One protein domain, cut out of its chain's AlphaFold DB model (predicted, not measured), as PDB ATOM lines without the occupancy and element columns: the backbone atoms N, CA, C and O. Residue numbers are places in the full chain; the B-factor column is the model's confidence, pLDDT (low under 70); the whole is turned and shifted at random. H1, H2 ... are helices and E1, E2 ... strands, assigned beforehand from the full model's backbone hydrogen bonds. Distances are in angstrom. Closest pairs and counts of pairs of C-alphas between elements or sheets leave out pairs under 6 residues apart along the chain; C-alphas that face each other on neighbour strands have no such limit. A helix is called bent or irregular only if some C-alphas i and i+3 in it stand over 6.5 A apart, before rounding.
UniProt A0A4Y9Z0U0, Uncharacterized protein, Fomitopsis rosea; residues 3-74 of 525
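AT A GLANCE: This is residues 3 to 74 of the 525 residues of an uncharacterized protein of Fomitopsis rosea (UniProt A0A4Y9Z0U0). A long, strongly twisted hairpin of strands E2 and E3, with short E1 beside E2, makes a narrow ribbon; one long helix, H1, covers part of one face and leaves the other bare. Ribbon and helix make an open V, closest where E3 ends, with the hairpin tip, residues 21 to 26, and the helix end, residues 68 to 74, sticking out. The 72 printed residues run E1, E2, E3, H1, of mixed class, with sheet order E1, E2, E3, antiparallel. The whole is loose, with a radius of gyration of the C-alphas of 15.8 A, and flat, spanning 52 by 28 by 13 A.

HOW THE PARTS SIT: E1, residues 3 to 7, and E2, residues 11 to 22, form a hairpin, with N 4 and O 15 2.8 A apart, within hydrogen-bond range. E2 and E3, residues 25 to 37, form another, with N 18 and O 29 at 2.9 A. The three strands are a meander, each the antiparallel neighbour of the one before. H1, residues 46 to 74, is on one face, giving two layers, helix over sheet, at a height over the sheet of 10.3 A. It runs along the strands, at 5 degrees to E3 on the local plane. The closest C-alphas of E3 and H1 are those of Pro 37 and Gly 52, 5.5 A apart. In H1, 24 of 25 O i to N i+4 pairs are within hydrogen-bond range.

IN THESE COORDINATES: E1 begins at C-alpha 3 (80.050, 67.638, 325.459). E2 measures 32.5 A and E3 35.6 A from first to last C-alpha. H1 measures 43.4 A and ends at C-alpha 74 (75.934, 84.439, 327.664); it is neither bent nor irregular, but only just: C-alphas 71 and 74 are 6.4 A apart.

THE WHOLE: The two C-alphas farthest apart, those of Gly 24 and Ser 45, are 52.3 A apart. The printed part has no cut and no long link. Mean pLDDT of the printed part is 72.6, and of H1 62.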
ATOM      1  N   ILE A   3      79.411  68.680 326.270       74.00
ATOM      2  CA  ILE A   3      80.050  67.638 325.459       74.00
ATOM      3  C   ILE A   3      81.224  67.081 326.262       74.00
ATOM      4  O   ILE A   3      82.098  67.832 326.684       74.00
ATOM      5  N   GLY A   4      81.210  65.774 326.503       75.75
ATOM      6  CA  GLY A   4      82.304  65.016 327.089       75.75
ATOM      7  C   GLY A   4      83.136  64.332 326.007       75.75
ATOM      8  O   GLY A   4      82.602  63.848 325.007       75.75
ATOM      9  N   LEU A   5      84.446  64.275 326.225       81.75
ATOM     10  CA  LEU A   5      85.374  63.482 325.425       81.75
ATOM     11  C   LEU A   5      85.854  62.310 326.277       81.75
ATOM     12  O   LEU A   5      86.463  62.511 327.327       81.75
ATOM     13  N   VAL A   6      85.583  61.092 325.825       82.50
ATOM     14  CA  VAL A   6      86.093  59.863 326.441       82.50
ATOM     15  C   VAL A   6      87.025  59.216 325.434       82.50
ATOM     16  O   VAL A   6      86.647  59.062 324.286       82.50
ATOM     17  N   TYR A   7      88.237  58.838 325.817       81.38
ATOM     18  CA  TYR A   7      89.179  58.220 324.885       81.38
ATOM     19  C   TYR A   7      89.610  56.838 325.369       81.38
ATOM     20  O   TYR A   7      89.746  56.598 326.570       81.38
ATOM     21  N   ASP A   8      89.808  55.932 324.416       84.75
ATOM     22  CA  ASP A   8      90.451  54.636 324.611       84.75
ATOM     23  C   ASP A   8      91.692  54.513 323.706       84.75
ATOM     24  O   ASP A   8      92.139  55.493 323.107       84.75
ATOM     25  N   SER A   9      92.309  53.330 323.652       77.31
ATOM     26  CA  SER A   9      93.527  53.103 322.861       77.31
ATOM     27  C   SER A   9      93.316  53.204 321.349       77.31
ATOM     28  O   SER A   9      94.297  53.307 320.611       77.31
ATOM     29  N   GLU A  10      92.063  53.150 320.900       79.38
ATOM     30  CA  GLU A  10      91.682  53.069 319.497       79.38
ATOM     31  C   GLU A  10      90.837  54.257 319.031       79.38
ATOM     32  O   GLU A  10      90.790  54.538 317.836       79.38
ATOM     33  N   ASN A  11      90.131  54.945 319.931       85.44
ATOM     34  CA  ASN A  11      89.107  55.917 319.569       85.44
ATOM     35  C   ASN A  11      88.935  57.040 320.590       85.44
ATOM     36  O   ASN A  11      89.114  56.862 321.793       85.44
ATOM     37  N   ILE A  12      88.465  58.180 320.090       83.25
ATOM     38  CA  ILE A  12      87.878  59.258 320.881       83.25
ATOM     39  C   ILE A  12      86.364  59.209 320.688       83.25
ATOM     40  O   ILE A  12      85.845  59.369 319.590       83.25
ATOM     41  N   HIS A  13      85.657  58.991 321.780       82.44
ATOM     42  CA  HIS A  13      84.209  58.953 321.885       82.44
ATOM     43  C   HIS A  13      83.696  60.337 322.275       82.44
ATOM     44  O   HIS A  13      84.058  60.874 323.327       82.44
ATOM     45  N   MET A  14      82.837  60.910 321.439       80.12
ATOM     46  CA  MET A  14      82.176  62.182 321.710       80.12
ATOM     47  C   MET A  14      80.805  61.920 322.330       80.12
ATOM     48  O   MET A  14      79.918  61.331 321.708       80.12
ATOM     49  N   VAL A  15      80.627  62.356 323.574       82.00
ATOM     50  CA  VAL A  15      79.418  62.108 324.363       82.00
ATOM     51  C   VAL A  15      78.699  63.425 324.616       82.00
ATOM     52  O   VAL A  15      79.259  64.360 325.174       82.00
ATOM     53  N   ALA A  16      77.436  63.514 324.224       75.44
ATOM     54  CA  ALA A  16      76.565  64.633 324.533       75.44
ATOM     55  C   ALA A  16      75.813  64.362 325.839       75.44
ATOM     56  O   ALA A  16      75.098  63.372 325.953       75.44
ATOM     57  N   HIS A  17      75.929  65.265 326.806       76.56
ATOM     58  CA  HIS A  17      75.150  65.255 328.037       76.56
ATOM     59  C   HIS A  17      74.003  66.261 327.931       76.56
ATOM     60  O   HIS A  17      74.209  67.483 327.863       76.56
ATOM     61  N   ILE A  18      72.783  65.734 327.926       76.25
ATOM     62  CA  ILE A  18      71.542  66.503 327.878       76.25
ATOM     63  C   ILE A  18      70.938  66.496 329.286       76.25
ATOM     64  O   ILE A  18      70.523  65.433 329.755       76.25
ATOM     65  N   PRO A  19      70.919  67.636 329.999       80.69
ATOM     66  CA  PRO A  19      70.254  67.706 331.290       80.69
ATOM     67  C   PRO A  19      68.744  67.534 331.104       80.69
ATOM     68  O   PRO A  19      68.162  68.097 330.178       80.69
ATOM     69  N   TYR A  20      68.111  66.781 331.994       79.12
ATOM     70  CA  TYR A  20      66.662  66.643 332.071       79.12
ATOM     71  C   TYR A  20      66.223  66.574 333.535       79.12
ATOM     72  O   TYR A  20      67.010  66.245 334.427       79.12
ATOM     73  N   HIS A  21      64.968  66.926 333.786       87.06
ATOM     74  CA  HIS A  21      64.419  66.992 335.132       87.06
ATOM     75  C   HIS A  21      63.499  65.795 335.375       87.06
ATOM     76  O   HIS A  21      62.571  65.563 334.606       87.06
ATOM     77  N   THR A  22      63.749  65.035 336.442       87.38
ATOM     78  CA  THR A  22      62.841  63.969 336.902       87.38
ATOM     79  C   THR A  22      62.770  63.981 338.414       87.38
ATOM     80  O   THR A  22      63.816  63.986 339.063       87.38
ATOM     81  N   ASP A  23      61.555  63.957 338.962       86.94
ATOM     82  CA  ASP A  23      61.290  63.809 340.399       86.94
ATOM     83  C   ASP A  23      62.061  64.811 341.278       86.94
ATOM     84  O   ASP A  23      62.680  64.442 342.276       86.94
ATOM     85  N   GLY A  24      62.101  66.083 340.869       87.12
ATOM     86  CA  GLY A  24      62.798  67.141 341.615       87.12
ATOM     87  C   GLY A  24      64.330  67.093 341.543       87.12
ATOM     88  O   GLY A  24      64.987  67.893 342.202       87.12
ATOM     89  N   ASN A  25      64.911  66.174 340.762       81.81
ATOM     90  CA  ASN A  25      66.354  66.026 340.606       81.81
ATOM     91  C   ASN A  25      66.792  66.247 339.153       81.81
ATOM     92  O   ASN A  25      66.207  65.706 338.208       81.81
ATOM     93  N   TYR A  26      67.885  66.994 338.983       82.31
ATOM     94  CA  TYR A  26      68.572  67.108 337.700       82.31
ATOM     95  C   TYR A  26      69.329  65.816 337.396       82.31
ATOM     96  O   TYR A  26      70.203  65.397 338.156       82.31
ATOM     97  N   LYS A  27      69.009  65.199 336.261       85.38
ATOM     98  CA  LYS A  27      69.736  64.055 335.703       85.38
ATOM     99  C   LYS A  27      70.313  64.431 334.340       85.38
ATOM    100  O   LYS A  27      69.908  65.419 333.732       85.38
ATOM    101  N   TYR A  28      71.269  63.643 333.858       81.88
ATOM    102  CA  TYR A  28      71.857  63.813 332.531       81.88
ATOM    103  C   TYR A  28      71.617  62.565 331.692       81.88
ATOM    104  O   TYR A  28      71.926  61.453 332.119       81.88
ATOM    105  N   LEU A  29      71.090  62.758 330.488       79.12
ATOM    106  CA  LEU A  29      71.074  61.747 329.445       79.12
ATOM    107  C   LEU A  29      72.388  61.863 328.668       79.12
ATOM    108  O   LEU A  29      72.638  62.879 328.021       79.12
ATOM    109  N   SER A  30      73.232  60.839 328.765       82.56
ATOM    110  CA  SER A  30      74.519  60.769 328.067       82.56
ATOM    111  C   SER A  30      74.356  59.985 326.769       82.56
ATOM    112  O   SER A  30      74.061  58.792 326.801       82.56
ATOM    113  N   LEU A  31      74.554  60.647 325.633       71.31
ATOM    114  CA  LEU A  31      74.432  60.066 324.300       71.31
ATOM    115  C   LEU A  31      75.798  60.075 323.619       71.31
ATOM    116  O   LEU A  31      76.332  61.139 323.317       71.31
ATOM    117  N   LEU A  32      76.363  58.898 323.361       84.00
ATOM    118  CA  LEU A  32      77.488  58.763 322.438       84.00
ATOM    119  C   LEU A  32      76.986  59.108 321.033       84.00
ATOM    120  O   LEU A  32      76.130  58.395 320.511       84.00
ATOM    121  N   PHE A  33      77.479  60.196 320.447       78.06
ATOM    122  CA  PHE A  33      77.018  60.651 319.131       78.06
ATOM    123  C   PHE A  33      78.081  60.527 318.045       78.06
ATOM    124  O   PHE A  33      77.721  60.501 316.871       78.06
ATOM    125  N   ASP A  34      79.359  60.419 318.416       78.38
ATOM    126  CA  ASP A  34      80.423  60.150 317.453       78.38
ATOM    127  C   ASP A  34      81.577  59.352 318.070       78.38
ATOM    128  O   ASP A  34      81.808  59.375 319.284       78.38
ATOM    129  N   LYS A  35      82.300  58.638 317.213       88.06
ATOM    130  CA  LYS A  35      83.469  57.833 317.549       88.06
ATOM    131  C   LYS A  35      84.539  58.063 316.491       88.06
ATOM    132  O   LYS A  35      84.453  57.569 315.370       88.06
ATOM    133  N   LEU A  36      85.572  58.798 316.876       81.50
ATOM    134  CA  LEU A  36      86.658  59.192 315.998       81.50
ATOM    135  C   LEU A  36      87.824  58.209 316.146       81.50
ATOM    136  O   LEU A  36      88.299  58.014 317.268       81.50
ATOM    137  N   PRO A  37      88.316  57.605 315.053       76.81
ATOM    138  CA  PRO A  37      89.433  56.675 315.120       76.81
ATOM    139  C   PRO A  37      90.708  57.419 315.528       76.81
ATOM    140  O   PRO A  37      91.182  58.313 314.829       76.81
ATOM    141  N   PHE A  38      91.281  57.022 316.660       81.75
ATOM    142  CA  PHE A  38      92.547  57.530 317.183       81.75
ATOM    143  C   PHE A  38      93.467  56.373 317.610       81.75
ATOM    144  O   PHE A  38      93.924  56.336 318.755       81.75
ATOM    145  N   PRO A  39      93.739  55.408 316.707       73.06
ATOM    146  CA  PRO A  39      94.520  54.224 317.033       73.06
ATOM    147  C   PRO A  39      95.915  54.607 317.498       73.06
ATOM    148  O   PRO A  39      96.625  55.366 316.838       73.06
ATOM    149  N   SER A  40      96.329  54.072 318.643       67.50
ATOM    150  CA  SER A  40      97.652  54.327 319.225       67.50
ATOM    151  C   SER A  40      98.809  53.846 318.338       67.50
ATOM    152  O   SER A  40      99.925  54.347 318.459       67.50
ATOM    153  N   ARG A  41      98.547  52.902 317.426       73.06
ATOM    154  CA  ARG A  41      99.524  52.325 316.497       73.06
ATOM    155  C   ARG A  41      98.977  52.327 315.075       73.06
ATOM    156  O   ARG A  41      97.805  52.029 314.862       73.06
ATOM    157  N   CYS A  42      99.843  52.592 314.099       78.81
ATOM    158  CA  CYS A  42      99.508  52.417 312.690       78.81
ATOM    159  C   CYS A  42      99.425  50.919 312.380       78.81
ATOM    160  O   CYS A  42     100.436  50.261 312.140       78.81
ATOM    161  N   THR A  43      98.215  50.371 312.438       74.69
ATOM    162  CA  THR A  43      97.925  49.005 312.004       74.69
ATOM    163  C   THR A  43      97.169  49.093 310.683       74.69
ATOM    164  O   THR A  43      96.007  49.478 310.648       74.69
ATOM    165  N   GLY A  44      97.857  48.823 309.571       75.00
ATOM    166  CA  GLY A  44      97.282  48.925 308.225       75.00
ATOM    167  C   GLY A  44      97.842  50.084 307.400       75.00
ATOM    168  O   GLY A  44      99.032  50.396 307.483       75.00
ATOM    169  N   SER A  45      96.996  50.672 306.551       79.31
ATOM    170  CA  SER A  45      97.394  51.719 305.611       79.31
ATOM    171  C   SER A  45      97.784  53.002 306.344       79.31
ATOM    172  O   SER A  45      96.980  53.591 307.066       79.31
ATOM    173  N   VAL A  46      99.008  53.476 306.096       61.56
ATOM    174  CA  VAL A  46      99.503  54.765 306.607       61.56
ATOM    175  C   VAL A  46      98.563  55.904 306.205       61.56
ATOM    176  O   VAL A  46      98.290  56.791 307.004       61.56
ATOM    177  N   HIS A  47      97.993  55.845 305.000       55.41
ATOM    178  CA  HIS A  47      97.053  56.853 304.519       55.41
ATOM    179  C   HIS A  47      95.769  56.908 305.366       55.41
ATOM    180  O   HIS A  47      95.332  57.987 305.759       55.41
ATOM    181  N   GLU A  48      95.177  55.757 305.694       66.25
ATOM    182  CA  GLU A  48      93.967  55.688 306.531       66.25
ATOM    183  C   GLU A  48      94.256  56.118 307.972       66.25
ATOM    184  O   GLU A  48      93.450  56.813 308.593       66.25
ATOM    185  N   PHE A  49      95.434  55.757 308.484       65.81
ATOM    186  CA  PHE A  49      95.906  56.167 309.801       65.81
ATOM    187  C   PHE A  49      96.036  57.692 309.909       65.81
ATOM    188  O   PHE A  49      95.496  58.303 310.833       65.81
ATOM    189  N   ILE A  50      96.696  58.309 308.927       57.72
ATOM    190  CA  ILE A  50      96.864  59.760 308.825       57.72
ATOM    191  C   ILE A  50      95.501  60.442 308.683       57.72
ATOM    192  O   ILE A  50      95.180  61.357 309.442       57.72
ATOM    193  N   GLN A  51      94.649  59.952 307.781       62.78
ATOM    194  CA  GLN A  51      93.306  60.495 307.588       62.78
ATOM    195  C   GLN A  51      92.465  60.429 308.876       62.78
ATOM    196  O   GLN A  51      91.749  61.380 309.186       62.78
ATOM    197  N   GLY A  52      92.573  59.350 309.657       63.53
ATOM    198  CA  GLY A  52      91.922  59.224 310.965       63.53
ATOM    199  C   GLY A  52      92.399  60.277 311.970       63.53
ATOM    200  O   GLY A  52      91.582  60.945 312.604       63.53
ATOM    201  N   ARG A  53      93.716  60.506 312.051       70.00
ATOM    202  CA  ARG A  53      94.310  61.535 312.923       70.00
ATOM    203  C   ARG A  53      93.903  62.951 312.512       70.00
ATOM    204  O   ARG A  53      93.560  63.749 313.383       70.00
ATOM    205  N   TYR A  54      93.856  63.242 311.213       60.47
ATOM    206  CA  TYR A  54      93.345  64.519 310.709       60.47
ATOM    207  C   TYR A  54      91.868  64.723 311.041       60.47
ATOM    208  O   TYR A  54      91.496  65.799 311.503       60.47
ATOM    209  N   ARG A  55      91.024  63.694 310.880       61.38
ATOM    210  CA  ARG A  55      89.604  63.763 311.271       61.38
ATOM    211  C   ARG A  55      89.443  64.071 312.757       61.38
ATOM    212  O   ARG A  55      88.621  64.910 313.113       61.38
ATOM    213  N   VAL A  56      90.257  63.453 313.612       71.06
ATOM    214  CA  VAL A  56      90.288  63.754 315.049       71.06
ATOM    215  C   VAL A  56      90.700  65.201 315.310       71.06
ATOM    216  O   VAL A  56      90.016  65.896 316.057       71.06
ATOM    217  N   ALA A  57      91.786  65.673 314.696       67.56
ATOM    218  CA  ALA A  57      92.265  67.041 314.879       67.56
ATOM    219  C   ALA A  57      91.209  68.074 314.450       67.56
ATOM    220  O   ALA A  57      90.918  69.006 315.198       67.56
ATOM    221  N   LEU A  58      90.571  67.864 313.294       58.25
ATOM    222  CA  LEU A  58      89.489  68.712 312.792       58.25
ATOM    223  C   LEU A  58      88.265  68.695 313.714       58.25
ATOM    224  O   LEU A  58      87.685  69.749 313.980       58.25
ATOM    225  N   ALA A  59      87.880  67.528 314.235       61.88
ATOM    226  CA  ALA A  59      86.756  67.411 315.158       61.88
ATOM    227  C   ALA A  59      87.033  68.118 316.495       61.88
ATOM    228  O   ALA A  59      86.161  68.819 317.011       61.88
ATOM    229  N   LEU A  60      88.250  67.999 317.034       74.25
ATOM    230  CA  LEU A  60      88.654  68.697 318.257       74.25
ATOM    231  C   LEU A  60      88.747  70.213 318.052       74.25
ATOM    232  O   LEU A  60      88.277  70.962 318.906       74.25
ATOM    233  N   LEU A  61      89.267  70.672 316.910       67.75
ATOM    234  CA  LEU A  61      89.298  72.093 316.555       67.75
ATOM    235  C   LEU A  61      87.878  72.658 316.395       67.75
ATOM    236  O   LEU A  61      87.556  73.723 316.923       67.75
ATOM    237  N   SER A  62      86.996  71.908 315.732       57.69
ATOM    238  CA  SER A  62      85.580  72.266 315.584       57.69
ATOM    239  C   SER A  62      84.881  72.352 316.941       57.69
ATOM    240  O   SER A  62      84.121  73.290 317.192       57.69
ATOM    241  N   LEU A  63      85.165  71.409 317.845       66.00
ATOM    242  CA  LEU A  63      84.642  71.418 319.208       66.00
ATOM    243  C   LEU A  63      85.165  72.617 320.005       66.00
ATOM    244  O   LEU A  63      84.373  73.294 320.655       66.00
ATOM    245  N   GLN A  64      86.463  72.920 319.925       73.44
ATOM    246  CA  GLN A  64      87.065  74.091 320.568       73.44
ATOM    247  C   GLN A  64      86.369  75.377 320.122       73.44
ATOM    248  O   GLN A  64      85.965  76.190 320.948       73.44
ATOM    249  N   GLN A  65      86.160  75.546 318.819       59.00
ATOM    250  CA  GLN A  65      85.479  76.723 318.286       59.00
ATOM    251  C   GLN A  65      84.008  76.778 318.675       59.00
ATOM    252  O   GLN A  65      83.480  77.859 318.937       59.00
ATOM    253  N   HIS A  66      83.335  75.629 318.736       55.34
ATOM    254  CA  HIS A  66      81.969  75.558 319.231       55.34
ATOM    255  C   HIS A  66      81.890  75.983 320.700       55.34
ATOM    256  O   HIS A  66      81.022  76.778 321.049       55.34
ATOM    257  N   ILE A  67      82.832  75.535 321.536       62.19
ATOM    258  CA  ILE A  67      82.957  75.974 322.930       62.19
ATOM    259  C   ILE A  67      83.170  77.489 322.989       62.19
ATOM    260  O   ILE A  67      82.415  78.155 323.690       62.19
ATOM    261  N   CYS A  68      84.100  78.048 322.203       60.28
ATOM    262  CA  CYS A  68      84.329  79.497 322.151       60.28
ATOM    263  C   CYS A  68      83.045  80.270 321.798       60.28
ATOM    264  O   CYS A  68      82.665  81.202 322.505       60.28
ATOM    265  N   ARG A  69      82.305  79.834 320.770       58.66
ATOM    266  CA  ARG A  69      81.017  80.448 320.392       58.66
ATOM    267  C   ARG A  69      79.978  80.335 321.506       58.66
ATOM    268  O   ARG A  69      79.278  81.298 321.799       58.66
ATOM    269  N   LEU A  70      79.871  79.171 322.149       54.22
ATOM    270  CA  LEU A  70      78.944  78.969 323.263       54.22
ATOM    271  C   LEU A  70      79.304  79.820 324.485       54.22
ATOM    272  O   LEU A  70      78.398  80.218 325.208       54.22
ATOM    273  N   THR A  71      80.584  80.120 324.714       59.53
ATOM    274  CA  THR A  71      81.016  81.026 325.790       59.53
ATOM    275  C   THR A  71      80.765  82.505 325.482       59.53
ATOM    276  O   THR A  71      80.686  83.303 326.412       59.53
ATOM    277  N   GLU A  72      80.573  82.872 324.212       54.56
ATOM    278  CA  GLU A  72      80.192  84.229 323.788       54.56
ATOM    279  C   GLU A  72      78.671  84.482 323.915       54.56
ATOM    280  O   GLU A  72      78.244  85.603 324.195       54.56
ATOM    281  N   LEU A  73      77.827  83.446 323.801       50.56
ATOM    282  CA  LEU A  73      76.357  83.568 323.886       50.56
ATOM    283  C   LEU A  73      75.800  84.133 325.217       50.56
ATOM    284  O   LEU A  73      74.818  84.882 325.172       50.56
ATOM    285  N   PRO A  74      76.363  83.831 326.407       49.84
ATOM    286  CA  PRO A  74      75.934  84.439 327.664       49.84
ATOM    287  C   PRO A  74      76.112  85.959 327.691       49.84
ATOM    288  O   PRO A  74      75.343  86.639 328.366       49.84
TER     289      PRO A  74